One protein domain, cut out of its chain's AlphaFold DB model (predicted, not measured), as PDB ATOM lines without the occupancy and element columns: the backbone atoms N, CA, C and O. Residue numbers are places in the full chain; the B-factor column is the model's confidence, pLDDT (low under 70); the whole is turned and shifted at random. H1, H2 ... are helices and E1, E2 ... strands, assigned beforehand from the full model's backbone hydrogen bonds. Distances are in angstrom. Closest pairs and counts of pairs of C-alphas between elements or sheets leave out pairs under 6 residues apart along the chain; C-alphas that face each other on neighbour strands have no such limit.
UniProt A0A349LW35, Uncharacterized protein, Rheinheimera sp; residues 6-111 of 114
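AT A GLANCE: This is residues 6 to 111 of the 114 residues of an uncharacterized protein of Rheinheimera sp (UniProt A0A349LW35). One strongly twisted sheet of seven strands bends round one side of the helix H2, which covers one of its faces; the other face bears no named helix. The short helix H1 sits by the sheet near H2, and at the far end of the sheet, after E7, the last helix H3 leads into a tail, residues 103 to 111 sticking out free. The printed part has 106 residues with seven named strands and three named helices, in the order E1 E2 E3 E4 E5 E6 H1 H2 E7 H3; the sheet's order is E1 - E2 - E3 - E4 - E5 - E6 - E7, all antiparallel. The class is mixed, helices and strands, and the whole is compact, with a radius of gyration of the C-alphas of 13.8 A and spans of 44 by 34 by 23 A.

IN THESE COORDINATES: E1, residues 6 to 8, begins at C-alpha 6 (243.598, 215.799, 353.673). E2 is residues 14 to 19, 15.7 A long; E3 is residues 28 to 34, 18.0 A; E4 is residues 37 to 44, 22.6 A; E5 is residues 47 to 52, 15.7 A. E6 is residues 58 to 60 and E7 residues 95 to 97. H1 is residues 65 to 69. H2, residues 77 to 89, is 18.4 A long and begins at C-alpha 77 (249.428, 209.665, 349.130). H3, residues 99 to 107, is 11.5 A long and ends at C-alpha 107 (241.150, 227.889, 323.030).

HOW THE PARTS SIT: E1 to E6 form a meander, each strand the antiparallel neighbour of the one before. In the hairpin E3 and E4, N 32 and O 39 are 2.8 A apart, within hydrogen-bond range; in the hairpin E4 and E5, N 42 and O 49 are 2.8 A apart. The pairing of E2 is staggered: residues 14 to 16 pair with E1, N 7 to O 15 at 2.8 A, and residues 17 to 19 with E3, N 18 to O 29 at 2.8 A. E6 pairs with E5, N 50 to O 59 at 2.8 A, and with E7, N 60 to O 95 at 2.8 A. H2 is on the sheet at a height of 8.3 A, over E3 and only just over E4, where 3 of its 13 C-alphas fall; it runs slantwise to the strands, at 42 degrees to E3 on the local plane. The closest C-alphas of H2 and E1 are those of Thr 77 and Leu 7, 6.8 A apart. H1 only grazes the sheet, with residues 65 to 67, and is close to H2 but not clearly touching, C-alphas 65 and 83 being 7.0 A apart. H3 is only just not on the sheet, with 4 pairs of C-alphas within 10 A, and is apart from H1 and H2. In H1, H2 and H3 every O i to N i+4 pair is within hydrogen-bond range.

THE WHOLE: The two C-alphas farthest apart are those of Asp 11 and Gly 111, 46.5 A. Without residues 103 to 111 the body spans 31 by 31 by 23 A. The printed part has no cut, and no link is long. The mean pLDDT of the printed part is 87.3; residue 54 and residues 105 to 111 are under 70.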
ATOM      1  N   GLU A   6     242.405 215.269 353.003       93.50
ATOM      2  CA  GLU A   6     243.598 215.799 353.673       93.50
ATOM      3  C   GLU A   6     244.821 214.920 353.375       93.50
ATOM      4  O   GLU A   6     244.783 213.699 353.551       93.50
ATOM      5  N   LEU A   7     245.916 215.537 352.927       93.12
ATOM      6  CA  LEU A   7     247.240 214.918 352.846       93.12
ATOM      7  C   LEU A   7     248.016 215.264 354.109       93.12
ATOM      8  O   LEU A   7     248.171 216.435 354.437       93.12
ATOM      9  N   VAL A   8     248.529 214.250 354.802       93.00
ATOM     10  CA  VAL A   8     249.335 214.440 356.013       93.00
ATOM     11  C   VAL A   8     250.776 214.059 355.705       93.00
ATOM     12  O   VAL A   8     251.065 212.899 355.409       93.00
ATOM     13  N   ALA A   9     251.675 215.037 355.765       90.00
ATOM     14  CA  ALA A   9     253.100 214.827 355.569       90.00
ATOM     15  C   ALA A   9     253.772 214.262 356.832       90.00
ATOM     16  O   ALA A   9     253.225 214.285 357.937       90.00
ATOM     17  N   ALA A  10     254.990 213.740 356.673       87.94
ATOM     18  CA  ALA A  10     255.733 213.090 357.757       87.94
ATOM     19  C   ALA A  10     256.104 214.039 358.915       87.94
ATOM     20  O   ALA A  10     256.323 213.585 360.038       87.94
ATOM     21  N   ASP A  11     256.172 215.343 358.652       88.44
ATOM     22  CA  ASP A  11     256.406 216.402 359.639       88.44
ATOM     23  C   ASP A  11     255.132 216.812 360.406       88.44
ATOM     24  O   ASP A  11     255.205 217.606 361.345       88.44
ATOM     25  N   GLY A  12     253.974 216.248 360.043       90.19
ATOM     26  CA  GLY A  12     252.668 216.572 360.610       90.19
ATOM     27  C   GLY A  12     251.940 217.719 359.906       90.19
ATOM     28  O   GLY A  12     250.845 218.074 360.344       90.19
ATOM     29  N   SER A  13     252.507 218.283 358.835       89.88
ATOM     30  CA  SER A  13     251.826 219.273 358.000       89.88
ATOM     31  C   SER A  13     250.616 218.644 357.309       89.88
ATOM     32  O   SER A  13     250.676 217.501 356.850       89.88
ATOM     33  N   VAL A  14     249.510 219.389 357.248       92.88
ATOM     34  CA  VAL A  14     248.248 218.937 356.651       92.88
ATOM     35  C   VAL A  14     247.907 219.827 355.468       92.88
ATOM     36  O   VAL A  14     247.820 221.046 355.614       92.88
ATOM     37  N   PHE A  15     247.681 219.206 354.318       93.19
ATOM     38  CA  PHE A  15     247.344 219.881 353.074       93.19
ATOM     39  C   PHE A  15     245.950 219.443 352.622       93.19
ATOM     40  O   PHE A  15     245.770 218.289 352.214       93.19
ATOM     41  N   PRO A  16     244.946 220.332 352.709       94.75
ATOM     42  CA  PRO A  16     243.633 220.070 352.144       94.75
ATOM     43  C   PRO A  16     243.758 219.850 350.640       94.75
ATOM     44  O   PRO A  16     244.450 220.603 349.954       94.75
ATOM     45  N   TYR A  17     243.086 218.835 350.117       94.62
ATOM     46  CA  TYR A  17     243.058 218.579 348.688       94.62
ATOM     47  C   TYR A  17     241.714 218.029 348.236       94.62
ATOM     48  O   TYR A  17     240.855 217.649 349.033       94.62
ATOM     49  N   ARG A  18     241.541 218.027 346.922       93.06
ATOM     50  CA  ARG A  18     240.384 217.484 346.232       93.06
ATOM     51  C   ARG A  18     240.841 216.550 345.125       93.06
ATOM     52  O   ARG A  18     241.832 216.819 344.441       93.06
ATOM     53  N   ASP A  19     240.090 215.473 344.964       92.44
ATOM     54  CA  ASP A  19     240.206 214.547 343.849       92.44
ATOM     55  C   ASP A  19     239.090 214.835 342.830       92.44
ATOM     56  O   ASP A  19     237.913 214.573 343.069       92.44
ATOM     57  N   ASP A  20     239.472 215.420 341.698       90.19
ATOM     58  CA  ASP A  20     238.617 215.716 340.547       90.19
ATOM     59  C   ASP A  20     238.828 214.700 339.406       90.19
ATOM     60  O   ASP A  20     238.499 214.978 338.249       90.19
ATOM     61  N   SER A  21     239.398 213.529 339.712       88.38
ATOM     62  CA  SER A  21     239.687 212.482 338.732       88.38
ATOM     63  C   SER A  21     238.435 212.028 337.984       88.38
ATOM     64  O   SER A  21     237.349 211.868 338.549       88.38
ATOM     65  N   SER A  22     238.600 211.768 336.690       86.25
ATOM     66  CA  SER A  22     237.532 211.314 335.801       86.25
ATOM     67  C   SER A  22     237.946 210.045 335.051       86.25
ATOM     68  O   SER A  22     238.992 209.446 335.306       86.25
ATOM     69  N   SER A  23     237.125 209.612 334.092       77.75
ATOM     70  CA  SER A  23     237.500 208.540 333.163       77.75
ATOM     71  C   SER A  23     238.716 208.874 332.294       77.75
ATOM     72  O   SER A  23     239.324 207.955 331.755       77.75
ATOM     73  N   ASP A  24     239.051 210.157 332.143       76.81
ATOM     74  CA  ASP A  24     240.143 210.640 331.291       76.81
ATOM     75  C   ASP A  24     241.500 210.686 332.014       76.81
ATOM     76  O   ASP A  24     242.517 211.004 331.401       76.81
ATOM     77  N   GLY A  25     241.531 210.347 333.305       86.12
ATOM     78  CA  GLY A  25     242.742 210.307 334.120       86.12
ATOM     79  C   GLY A  25     242.540 210.953 335.483       86.12
ATOM     80  O   GLY A  25     241.458 211.452 335.808       86.12
ATOM     81  N   TYR A  26     243.603 210.937 336.288       90.62
ATOM     82  CA  TYR A  26     243.555 211.571 337.593       90.62
ATOM     83  C   TYR A  26     243.743 213.083 337.517       90.62
ATOM     84  O   TYR A  26     244.445 213.607 336.648       90.62
ATOM     85  N   HIS A  27     243.121 213.784 338.457       93.88
ATOM     86  CA  HIS A  27     243.257 215.224 338.599       93.88
ATOM     87  C   HIS A  27     243.143 215.599 340.072       93.88
ATOM     88  O   HIS A  27     242.063 215.533 340.651       93.88
ATOM     89  N   TYR A  28     244.261 215.992 340.676       94.50
ATOM     90  CA  TYR A  28     244.303 216.397 342.078       94.50
ATOM     91  C   TYR A  28     244.543 217.893 342.195       94.50
ATOM     92  O   TYR A  28     245.366 218.452 341.469       94.50
ATOM     93  N   ARG A  29     243.848 218.524 343.142       94.12
ATOM     94  CA  ARG A  29     244.016 219.937 343.493       94.12
ATOM     95  C   ARG A  29     244.350 220.050 344.964       94.12
ATOM     96  O   ARG A  29     243.504 219.747 345.802       94.12
ATOM     97  N   ILE A  30     245.571 220.461 345.272       94.56
ATOM     98  CA  ILE A  30     246.075 220.587 346.639       94.56
ATOM     99  C   ILE A  30     246.154 222.069 346.992       94.56
ATOM    100  O   ILE A  30     246.776 222.848 346.272       94.56
ATOM    101  N   SER A  31     245.541 222.450 348.111       93.00
ATOM    102  CA  SER A  31     245.632 223.800 348.655       93.00
ATOM    103  C   SER A  31     247.023 224.036 349.229       93.00
ATOM    104  O   SER A  31     247.467 223.293 350.106       93.00
ATOM    105  N   LEU A  32     247.675 225.106 348.786       90.44
ATOM    106  CA  LEU A  32     248.971 225.553 349.280       90.44
ATOM    107  C   LEU A  32     248.877 226.977 349.842       90.44
ATOM    108  O   LEU A  32     248.042 227.779 349.420       90.44
ATOM    109  N   ASP A  33     249.766 227.278 350.785       87.94
ATOM    110  CA  ASP A  33     250.086 228.638 351.218       87.94
ATOM    111  C   ASP A  33     251.530 228.923 350.809       87.94
ATOM    112  O   ASP A  33     252.443 228.182 351.182       87.94
ATOM    113  N   ILE A  34     251.719 229.952 349.987       83.62
ATOM    114  CA  ILE A  34     253.017 230.307 349.419       83.62
ATOM    115  C   ILE A  34     253.283 231.764 349.761       83.62
ATOM    116  O   ILE A  34     252.641 232.675 349.233       83.62
ATOM    117  N   ASP A  35     254.191 231.974 350.712       83.50
ATOM    118  CA  ASP A  35     254.510 233.289 351.275       83.50
ATOM    119  C   ASP A  35     253.262 234.073 351.738       83.50
ATOM    120  O   ASP A  35     253.185 235.296 351.599       83.50
ATOM    121  N   GLY A  36     252.266 233.370 352.297       84.06
ATOM    122  CA  GLY A  36     251.006 233.953 352.762       84.06
ATOM    123  C   GLY A  36     249.966 234.212 351.669       84.06
ATOM    124  O   GLY A  36     248.949 234.855 351.945       84.06
ATOM    125  N   ASN A  37     250.206 233.745 350.441       83.88
ATOM    126  CA  ASN A  37     249.238 233.778 349.351       83.88
ATOM    127  C   ASN A  37     248.636 232.393 349.140       83.88
ATOM    128  O   ASN A  37     249.348 231.387 349.115       83.88
ATOM    129  N   ALA A  38     247.319 232.362 348.947       87.62
ATOM    130  CA  ALA A  38     246.636 231.147 348.545       87.62
ATOM    131  C   ALA A  38     247.104 230.745 347.143       87.62
ATOM    132  O   ALA A  38     247.158 231.566 346.226       87.62
ATOM    133  N   ALA A  39     247.459 229.476 347.003       89.88
ATOM    134  CA  ALA A  39     247.812 228.878 345.733       89.88
ATOM    135  C   ALA A  39     247.243 227.461 345.665       89.88
ATOM    136  O   ALA A  39     246.939 226.837 346.684       89.88
ATOM    137  N   GLU A  40     247.114 226.932 344.456       92.56
ATOM    138  CA  GLU A  40     246.667 225.557 344.246       92.56
ATOM    139  C   GLU A  40     247.683 224.810 343.403       92.56
ATOM    140  O   GLU A  40     248.009 225.256 342.307       92.56
ATOM    141  N   LEU A  41     248.148 223.656 343.878       94.19
ATOM    142  CA  LEU A  41     248.910 222.718 343.063       94.19
ATOM    143  C   LEU A  41     247.946 221.785 342.335       94.19
ATOM    144  O   LEU A  41     247.164 221.069 342.961       94.19
ATOM    145  N   LEU A  42     248.039 221.780 341.012       93.94
ATOM    146  CA  LEU A  42     247.294 220.920 340.113       93.94
ATOM    147  C   LEU A  42     248.209 219.802 339.612       93.94
ATOM    148  O   LEU A  42     249.274 220.049 339.036       93.94
ATOM    149  N   ILE A  43     247.775 218.563 339.834       94.88
ATOM    150  CA  ILE A  43     248.521 217.351 339.495       94.88
ATOM    151  C   ILE A  43     247.685 216.509 338.532       94.88
ATOM    152  O   ILE A  43     246.603 216.033 338.879       94.88
ATOM    153  N   GLN A  44     248.207 216.311 337.324       93.69
ATOM    154  CA  GLN A  44     247.623 215.487 336.261       93.69
ATOM    155  C   GLN A  44     248.727 214.617 335.646       93.69
ATOM    156  O   GLN A  44     249.893 214.992 335.752       93.69
ATOM    157  N   PRO A  45     248.413 213.514 334.941       92.88
ATOM    158  CA  PRO A  45     249.430 212.622 334.374       92.88
ATOM    159  C   PRO A  45     250.555 213.351 333.627       92.88
ATOM    160  O   PRO A  45     251.736 213.097 333.850       92.88
ATOM    161  N   HIS A  46     250.188 214.327 332.799       91.62
ATOM    162  CA  HIS A  46     251.109 215.018 331.896       91.62
ATOM    163  C   HIS A  46     251.346 216.485 332.254       91.62
ATOM    164  O   HIS A  46     251.855 217.239 331.429       91.62
ATOM    165  N   SER A  47     250.966 216.915 333.457       91.25
ATOM    166  CA  SER A  47     251.225 218.286 333.889       91.25
ATOM    167  C   SER A  47     251.254 218.416 335.401       91.25
ATOM    168  O   SER A  47     250.390 217.890 336.105       91.25
ATOM    169  N   LEU A  48     252.212 219.206 335.870       94.19
ATOM    170  CA  LEU A  48     252.336 219.659 337.242       94.19
ATOM    171  C   LEU A  48     252.409 221.182 337.203       94.19
ATOM    172  O   LEU A  48     253.301 221.733 336.555       94.19
ATOM    173  N   HIS A  49     251.454 221.871 337.822       94.00
ATOM    174  CA  HIS A  49     251.458 223.332 337.832       94.00
ATOM    175  C   HIS A  49     250.810 223.918 339.079       94.00
ATOM    176  O   HIS A  49     249.923 223.311 339.668       94.00
ATOM    177  N   VAL A  50     251.239 225.116 339.466       93.12
ATOM    178  CA  VAL A  50     250.632 225.886 340.554       93.12
ATOM    179  C   VAL A  50     249.850 227.050 339.971       93.12
ATOM    180  O   VAL A  50     250.423 227.882 339.274       93.12
ATOM    181  N   SER A  51     248.557 227.129 340.265       90.00
ATOM    182  CA  SER A  51     247.750 228.310 339.969       90.00
ATOM    183  C   SER A  51     247.981 229.373 341.040       90.00
ATOM    184  O   SER A  51     247.858 229.084 342.232       90.00
ATOM    185  N   LEU A  52     248.289 230.598 340.608       84.25
ATOM    186  CA  LEU A  52     248.445 231.762 341.479       84.25
ATOM    187  C   LEU A  52     247.176 232.626 341.399       84.25
ATOM    188  O   LEU A  52     246.766 233.022 340.306       84.25
ATOM    189  N   ASP A  53     246.554 232.922 342.544       73.62
ATOM    190  CA  ASP A  53     245.276 233.657 342.622       73.62
ATOM    191  C   ASP A  53     245.351 235.108 342.094       73.62
ATOM    192  O   ASP A  53     244.331 235.660 341.683       73.62
ATOM    193  N   ASP A  54     246.536 235.731 342.072       69.88
ATOM    194  CA  ASP A  54     246.676 237.180 341.828       69.88
ATOM    195  C   ASP A  54     246.460 237.581 340.351       69.88
ATOM    196  O   ASP A  54     245.807 238.584 340.065       69.88
ATOM    197  N   ASP A  55     246.935 236.763 339.401       70.19
ATOM    198  CA  ASP A  55     246.952 237.103 337.964       70.19
ATOM    199  C   ASP A  55     246.328 236.026 337.054       70.19
ATOM    200  O   ASP A  55     246.321 236.160 335.826       70.19
ATOM    201  N   GLY A  56     245.831 234.920 337.624       73.31
ATOM    202  CA  GLY A  56     245.270 233.791 336.865       73.31
ATOM    203  C   GLY A  56     246.280 233.061 335.967       73.31
ATOM    204  O   GLY A  56     245.883 232.242 335.135       73.31
ATOM    205  N   GLY A  57     247.570 233.380 336.106       84.44
ATOM    206  CA  GLY A  57     248.686 232.652 335.513       84.44
ATOM    207  C   GLY A  57     249.134 231.498 336.405       84.44
ATOM    208  O   GLY A  57     248.839 231.467 337.604       84.44
ATOM    209  N   TRP A  58     249.827 230.533 335.809       90.00
ATOM    210  CA  TRP A  58     250.270 229.319 336.486       90.00
ATOM    211  C   TRP A  58     251.790 229.188 336.397       90.00
ATOM    212  O   TRP A  58     252.398 229.611 335.417       90.00
ATOM    213  N   LEU A  59     252.404 228.576 337.402       91.44
ATOM    214  CA  LEU A  59     253.784 228.105 337.338       91.44
ATOM    215  C   LEU A  59     253.768 226.661 336.855       91.44
ATOM    216  O   LEU A  59     253.229 225.799 337.544       91.44
ATOM    217  N   GLN A  60     254.318 226.398 335.676       93.00
ATOM    218  CA  GLN A  60     254.420 225.065 335.100       93.00
ATOM    219  C   GLN A  60     255.780 224.455 335.432       93.00
ATOM    220  O   GLN A  60     256.824 225.008 335.087       93.00
ATOM    221  N   PHE A  61     255.767 223.287 336.067       93.56
ATOM    222  CA  PHE A  61     256.988 222.578 336.431       93.56
ATOM    223  C   PHE A  61     257.488 221.702 335.275       93.56
ATOM    224  O   PHE A  61     256.677 221.193 334.492       93.56
ATOM    225  N   PRO A  62     258.814 221.512 335.152       90.69
ATOM    226  CA  PRO A  62     259.385 220.767 334.037       90.69
ATOM    227  C   PRO A  62     259.137 219.257 334.121       90.69
ATOM    228  O   PRO A  62     259.118 218.600 333.084       90.69
ATOM    229  N   GLN A  63     258.948 218.700 335.321       93.31
ATOM    230  CA  GLN A  63     258.623 217.289 335.519       93.31
ATOM    231  C   GLN A  63     257.115 217.066 335.594       93.31
ATOM    232  O   GLN A  63     256.389 217.763 336.302       93.31
ATOM    233  N   THR A  64     256.663 216.011 334.927       93.38
ATOM    234  CA  THR A  64     255.289 215.523 335.016       93.38
ATOM    235  C   THR A  64     255.193 214.279 335.905       93.38
ATOM    236  O   THR A  64     256.134 213.484 335.988       93.38
ATOM    237  N   PRO A  65     254.041 214.038 336.549       94.31
ATOM    238  CA  PRO A  65     253.808 212.818 337.317       94.31
ATOM    239  C   PRO A  65     254.048 211.519 336.534       94.31
ATOM    240  O   PRO A  65     254.600 210.567 337.084       94.31
ATOM    241  N   SER A  66     253.701 211.470 335.242       93.56
ATOM    242  CA  SER A  66     253.991 210.308 334.392       93.56
ATOM    243  C   SER A  66     255.488 210.078 334.166       93.56
ATOM    244  O   SER A  66     255.895 208.935 333.973       93.56
ATOM    245  N   GLU A  67     256.322 211.118 334.200       94.44
ATOM    246  CA  GLU A  67     257.781 210.966 334.125       94.44
ATOM    247  C   GLU A  67     258.379 210.468 335.444       94.44
ATOM    248  O   GLU A  67     259.344 209.705 335.424       94.44
ATOM    249  N   LEU A  68     257.790 210.861 336.577       94.50
ATOM    250  CA  LEU A  68     258.233 210.455 337.913       94.50
ATOM    251  C   LEU A  68     257.828 209.010 338.243       94.50
ATOM    252  O   LEU A  68     258.632 208.230 338.752       94.50
ATOM    253  N   PHE A  69     256.587 208.632 337.923       95.38
ATOM    254  CA  PHE A  69     255.971 207.389 338.402       95.38
ATOM    255  C   PHE A  69     255.564 206.411 337.298       95.38
ATOM    256  O   PHE A  69     255.149 205.287 337.593       95.38
ATOM    257  N   GLY A  70     255.677 206.816 336.033       92.50
ATOM    258  CA  GLY A  70     255.124 206.085 334.900       92.50
ATOM    259  C   GLY A  70     253.622 206.316 334.709       92.50
ATOM    260  O   GLY A  70     252.985 207.137 335.368       92.50
ATOM    261  N   ASP A  71     253.047 205.572 333.767       89.06
ATOM    262  CA  ASP A  71     251.622 205.635 333.446       89.06
ATOM    263  C   ASP A  71     250.816 204.843 334.489       89.06
ATOM    264  O   ASP A  71     250.693 203.616 334.428       89.06
ATOM    265  N   VAL A  72     250.353 205.551 335.521       91.38
ATOM    266  CA  VAL A  72     249.547 205.003 336.616       91.38
ATOM    267  C   VAL A  72     248.134 205.568 336.565       91.38
ATOM    268  O   VAL A  72     247.923 206.728 336.225       91.38
ATOM    269  N   ALA A  73     247.150 204.752 336.944       89.50
ATOM    270  CA  ALA A  73     245.747 205.162 336.919       89.50
ATOM    271  C   ALA A  73     245.399 206.225 337.981       89.50
ATOM    272  O   ALA A  73     244.447 206.976 337.800       89.50
ATOM    273  N   ALA A  74     246.146 206.266 339.086       93.56
ATOM    274  CA  ALA A  74     245.978 207.199 340.197       93.56
ATOM    275  C   ALA A  74     247.292 207.295 340.985       93.56
ATOM    276  O   ALA A  74     248.097 206.358 340.948       93.56
ATOM    277  N   LEU A  75     247.483 208.394 341.716       94.50
ATOM    278  CA  LEU A  75     248.634 208.576 342.602       94.50
ATOM    279  C   LEU A  75     248.287 208.149 344.030       94.50
ATOM    280  O   LEU A  75     247.191 208.406 344.528       94.50
ATOM    281  N   SER A  76     249.233 207.500 344.705       94.50
ATOM    282  CA  SER A  76     249.147 207.265 346.145       94.50
ATOM    283  C   SER A  76     249.416 208.555 346.925       94.50
ATOM    284  O   SER A  76     249.989 209.512 346.406       94.50
ATOM    285  N   THR A  77     249.074 208.567 348.215       93.00
ATOM    286  CA  THR A  77     249.428 209.665 349.130       93.00
ATOM    287  C   THR A  77     250.925 209.979 349.112       93.00
ATOM    288  O   THR A  77     251.299 211.146 349.085       93.00
ATOM    289  N   GLU A  78     251.785 208.959 349.090       94.00
ATOM    290  CA  GLU A  78     253.242 209.140 349.042       94.00
ATOM    291  C   GLU A  78     253.681 209.807 347.734       94.00
ATOM    292  O   GLU A  78     254.516 210.703 347.753       94.00
ATOM    293  N   GLN A  79     253.068 209.430 346.609       96.25
ATOM    294  CA  GLN A  79     253.364 210.020 345.302       96.25
ATOM    295  C   GLN A  79     252.854 211.461 345.188       96.25
ATOM    296  O   GLN A  79     253.526 212.298 344.594       96.25
ATOM    297  N   LEU A  80     251.705 211.781 345.792       95.69
ATOM    298  CA  LEU A  80     251.205 213.158 345.878       95.69
ATOM    299  C   LEU A  80     252.154 214.048 346.687       95.69
ATOM    300  O   LEU A  80     252.483 215.151 346.254       95.69
ATOM    301  N   LEU A  81     252.634 213.555 347.832       95.06
ATOM    302  CA  LEU A  81     253.628 214.258 348.644       95.06
ATOM    303  C   LEU A  81     254.961 214.421 347.899       95.06
ATOM    304  O   LEU A  81     255.593 215.469 348.005       95.06
ATOM    305  N   GLU A  82     255.375 213.424 347.116       95.31
ATOM    306  CA  GLU A  82     256.571 213.533 346.279       95.31
ATOM    307  C   GLU A  82     256.389 214.563 345.152       95.31
ATOM    308  O   GLU A  82     257.286 215.370 344.936       95.31
ATOM    309  N   CYS A  83     255.220 214.646 344.504       95.69
ATOM    310  CA  CYS A  83     254.925 215.735 343.562       95.69
ATOM    311  C   CYS A  83     255.063 217.118 344.214       95.69
ATOM    312  O   CYS A  83     255.608 218.032 343.600       95.69
ATOM    313  N   MET A  84     254.582 217.275 345.451       94.44
ATOM    314  CA  MET A  84     254.730 218.527 346.197       94.44
ATOM    315  C   MET A  84     256.196 218.844 346.498       94.44
ATOM    316  O   MET A  84     256.614 219.992 346.353       94.44
ATOM    317  N   ALA A  85     256.982 217.838 346.889       93.31
ATOM    318  CA  ALA A  85     258.413 217.996 347.124       93.31
ATOM    319  C   ALA A  85     259.142 218.411 345.839       93.31
ATOM    320  O   ALA A  85     259.866 219.402 345.853       93.31
ATOM    321  N   VAL A  86     258.868 217.743 344.715       94.25
ATOM    322  CA  VAL A  86     259.445 218.082 343.405       94.25
ATOM    323  C   VAL A  86     259.094 219.513 343.001       94.25
ATOM    324  O   VAL A  86     259.981 220.255 342.583       94.25
ATOM    325  N   ALA A  87     257.835 219.932 343.163       93.12
ATOM    326  CA  ALA A  87     257.421 221.305 342.880       93.12
ATOM    327  C   ALA A  87     258.165 222.327 343.761       93.12
ATOM    328  O   ALA A  87     258.586 223.373 343.280       93.12
ATOM    329  N   ALA A  88     258.388 222.021 345.042       91.38
ATOM    330  CA  ALA A  88     259.162 222.888 345.928       91.38
ATOM    331  C   ALA A  88     260.659 222.928 345.561       91.38
ATOM    332  O   ALA A  88     261.274 223.990 345.603       91.38
ATOM    333  N   GLU A  89     261.250 221.791 345.182       93.00
ATOM    334  CA  GLU A  89     262.665 221.686 344.796       93.00
ATOM    335  C   GLU A  89     262.973 222.352 343.451       93.00
ATOM    336  O   GLU A  89     264.091 222.816 343.237       93.00
ATOM    337  N   THR A  90     261.990 222.408 342.552       92.44
ATOM    338  CA  THR A  90     262.119 222.960 341.191       92.44
ATOM    339  C   THR A  90     261.375 224.282 341.019       92.44
ATOM    340  O   THR A  90     261.106 224.708 339.899       92.44
ATOM    341  N   TRP A  91     261.060 224.959 342.127       90.88
ATOM    342  CA  TRP A  91     260.319 226.220 342.131       90.88
ATOM    343  C   TRP A  91     260.956 227.296 341.246       90.88
ATOM    344  O   TRP A  91     260.266 227.939 340.459       90.88
ATOM    345  N   ASP A  92     262.279 227.450 341.325       90.69
ATOM    346  CA  ASP A  92     263.039 228.414 340.519       90.69
ATOM    347  C   ASP A  92     263.161 228.015 339.034       90.69
ATOM    348  O   ASP A  92     263.455 228.866 338.193       90.69
ATOM    349  N   ASP A  93     262.929 226.740 338.705       92.44
ATOM    350  CA  ASP A  93     262.955 226.214 337.334       92.44
ATOM    351  C   ASP A  93     261.562 226.224 336.675       92.44
ATOM    352  O   ASP A  93     261.431 225.889 335.494       92.44
ATOM    353  N   ALA A  94     260.513 226.590 337.422       91.56
ATOM    354  CA  ALA A  94     259.152 226.624 336.915       91.56
ATOM    355  C   ALA A  94     258.972 227.737 335.871       91.56
ATOM    356  O   ALA A  94     259.357 228.893 336.064       91.56
ATOM    357  N   GLU A  95     258.330 227.399 334.755       92.12
ATOM    358  CA  GLU A  95     257.981 228.369 333.725       92.12
ATOM    359  C   GLU A  95     256.678 229.073 334.108       92.12
ATOM    360  O   GLU A  95     255.642 228.438 334.298       92.12
ATOM    361  N   TYR A  96     256.702 230.403 334.192       90.25
ATOM    362  CA  TYR A  96     255.470 231.168 334.338       90.25
ATOM    363  C   TYR A  96     254.695 231.192 333.017       90.25
ATOM    364  O   TYR A  96     255.170 231.715 332.005       90.25
ATOM    365  N   VAL A  97     253.466 230.687 333.058       87.50
ATOM    366  CA  VAL A  97     252.521 230.691 331.946       87.50
ATOM    367  C   VAL A  97     251.384 231.651 332.279       87.50
ATOM    368  O   VAL A  97     250.612 231.444 333.214       87.50
ATOM    369  N   SER A  98     251.260 232.723 331.501       85.12
ATOM    370  CA  SER A  98     250.202 233.717 331.707       85.12
ATOM    371  C   SER A  98     248.809 233.174 331.362       85.12
ATOM    372  O   SER A  98     248.657 232.293 330.510       85.12
ATOM    373  N   ALA A  99     247.769 233.779 331.945       80.12
ATOM    374  CA  ALA A  99     246.370 233.474 331.624       80.12
ATOM    375  C   ALA A  99     246.064 233.566 330.112       80.12
ATOM    376  O   ALA A  99     245.265 232.790 329.586       80.12
ATOM    377  N   GLU A 100     246.718 234.487 329.389       80.62
ATOM    378  CA  GLU A 100     246.579 234.614 327.933       80.62
ATOM    379  C   GLU A 100     247.132 233.384 327.200       80.62
ATOM    380  O   GLU A 100     246.469 232.844 326.312       80.62
ATOM    381  N   GLN A 101     248.313 232.898 327.592       80.81
ATOM    382  CA  GLN A 101     248.919 231.696 327.010       80.81
ATOM    383  C   GLN A 101     248.079 230.448 327.308       80.81
ATOM    384  O   GLN A 101     247.829 229.651 326.404       80.81
ATOM    385  N   ILE A 102     247.562 230.322 328.533       76.06
ATOM    386  CA  ILE A 102     246.628 229.253 328.916       76.06
ATOM    387  C   ILE A 102     245.362 229.309 328.055       76.06
ATOM    388  O   ILE A 102     244.927 228.294 327.512       76.06
ATOM    389  N   SER A 103     244.785 230.500 327.875       72.25
ATOM    390  CA  SER A 103     243.597 230.689 327.042       72.25
ATOM    391  C   SER A 103     243.849 230.323 325.580       72.25
ATOM    392  O   SER A 103     242.966 229.756 324.944       72.25
ATOM    393  N   GLN A 104     245.045 230.571 325.041       70.75
ATOM    394  CA  GLN A 104     245.410 230.123 323.695       70.75
ATOM    395  C   GLN A 104     245.568 228.599 323.617       70.75
ATOM    396  O   GLN A 104     245.045 227.988 322.685       70.75
ATOM    397  N   LEU A 105     246.219 227.975 324.604       66.75
ATOM    398  CA  LEU A 105     246.386 226.517 324.673       66.75
ATOM    399  C   LEU A 105     245.034 225.792 324.758       66.75
ATOM    400  O   LEU A 105     244.785 224.843 324.015       66.75
ATOM    401  N   LEU A 106     244.127 226.277 325.609       64.44
ATOM    402  CA  LEU A 106     242.782 225.716 325.770       64.44
ATOM    403  C   LEU A 106     241.842 226.119 324.622       64.44
ATOM    404  O   LEU A 106     241.055 225.309 324.137       64.44
ATOM    405  N   GLY A 107     241.946 227.356 324.136       54.44
ATOM    406  CA  GLY A 107     241.150 227.889 323.030       54.44
ATOM    407  C   GLY A 107     241.432 227.195 321.696       54.44
ATOM    408  O   GLY A 107     240.519 227.031 320.888       54.44
ATOM    409  N   MET A 108     242.655 226.693 321.484       52.84
ATOM    410  CA  MET A 108     242.978 225.839 320.335       52.84
ATOM    411  C   MET A 108     242.310 224.453 320.396       52.84
ATOM    412  O   MET A 108     242.104 223.853 319.341       52.84
ATOM    413  N   MET A 109     241.902 223.963 321.574       49.31
ATOM    414  CA  MET A 109     241.131 222.713 321.702       49.31
ATOM    415  C   MET A 109     239.625 222.891 321.446       49.31
ATOM    416  O   MET A 109     238.958 221.929 321.076       49.31
ATOM    417  N   VAL A 110     239.088 224.113 321.554       45.12
ATOM    418  CA  VAL A 110     237.663 224.428 321.282       45.12
ATOM    419  C   VAL A 110     237.449 224.937 319.840       45.12
ATOM    420  O   VAL A 110     236.334 225.217 319.408       45.12
ATOM    421  N   GLY A 111     238.517 225.032 319.045       47.94
ATOM    422  CA  GLY A 111     238.514 225.645 317.718       47.94
ATOM    423  C   GLY A 111     238.589 224.678 316.538       47.94
ATOM    424  O   GLY A 111     239.419 224.902 315.661       47.94
TER     425      GLY A 111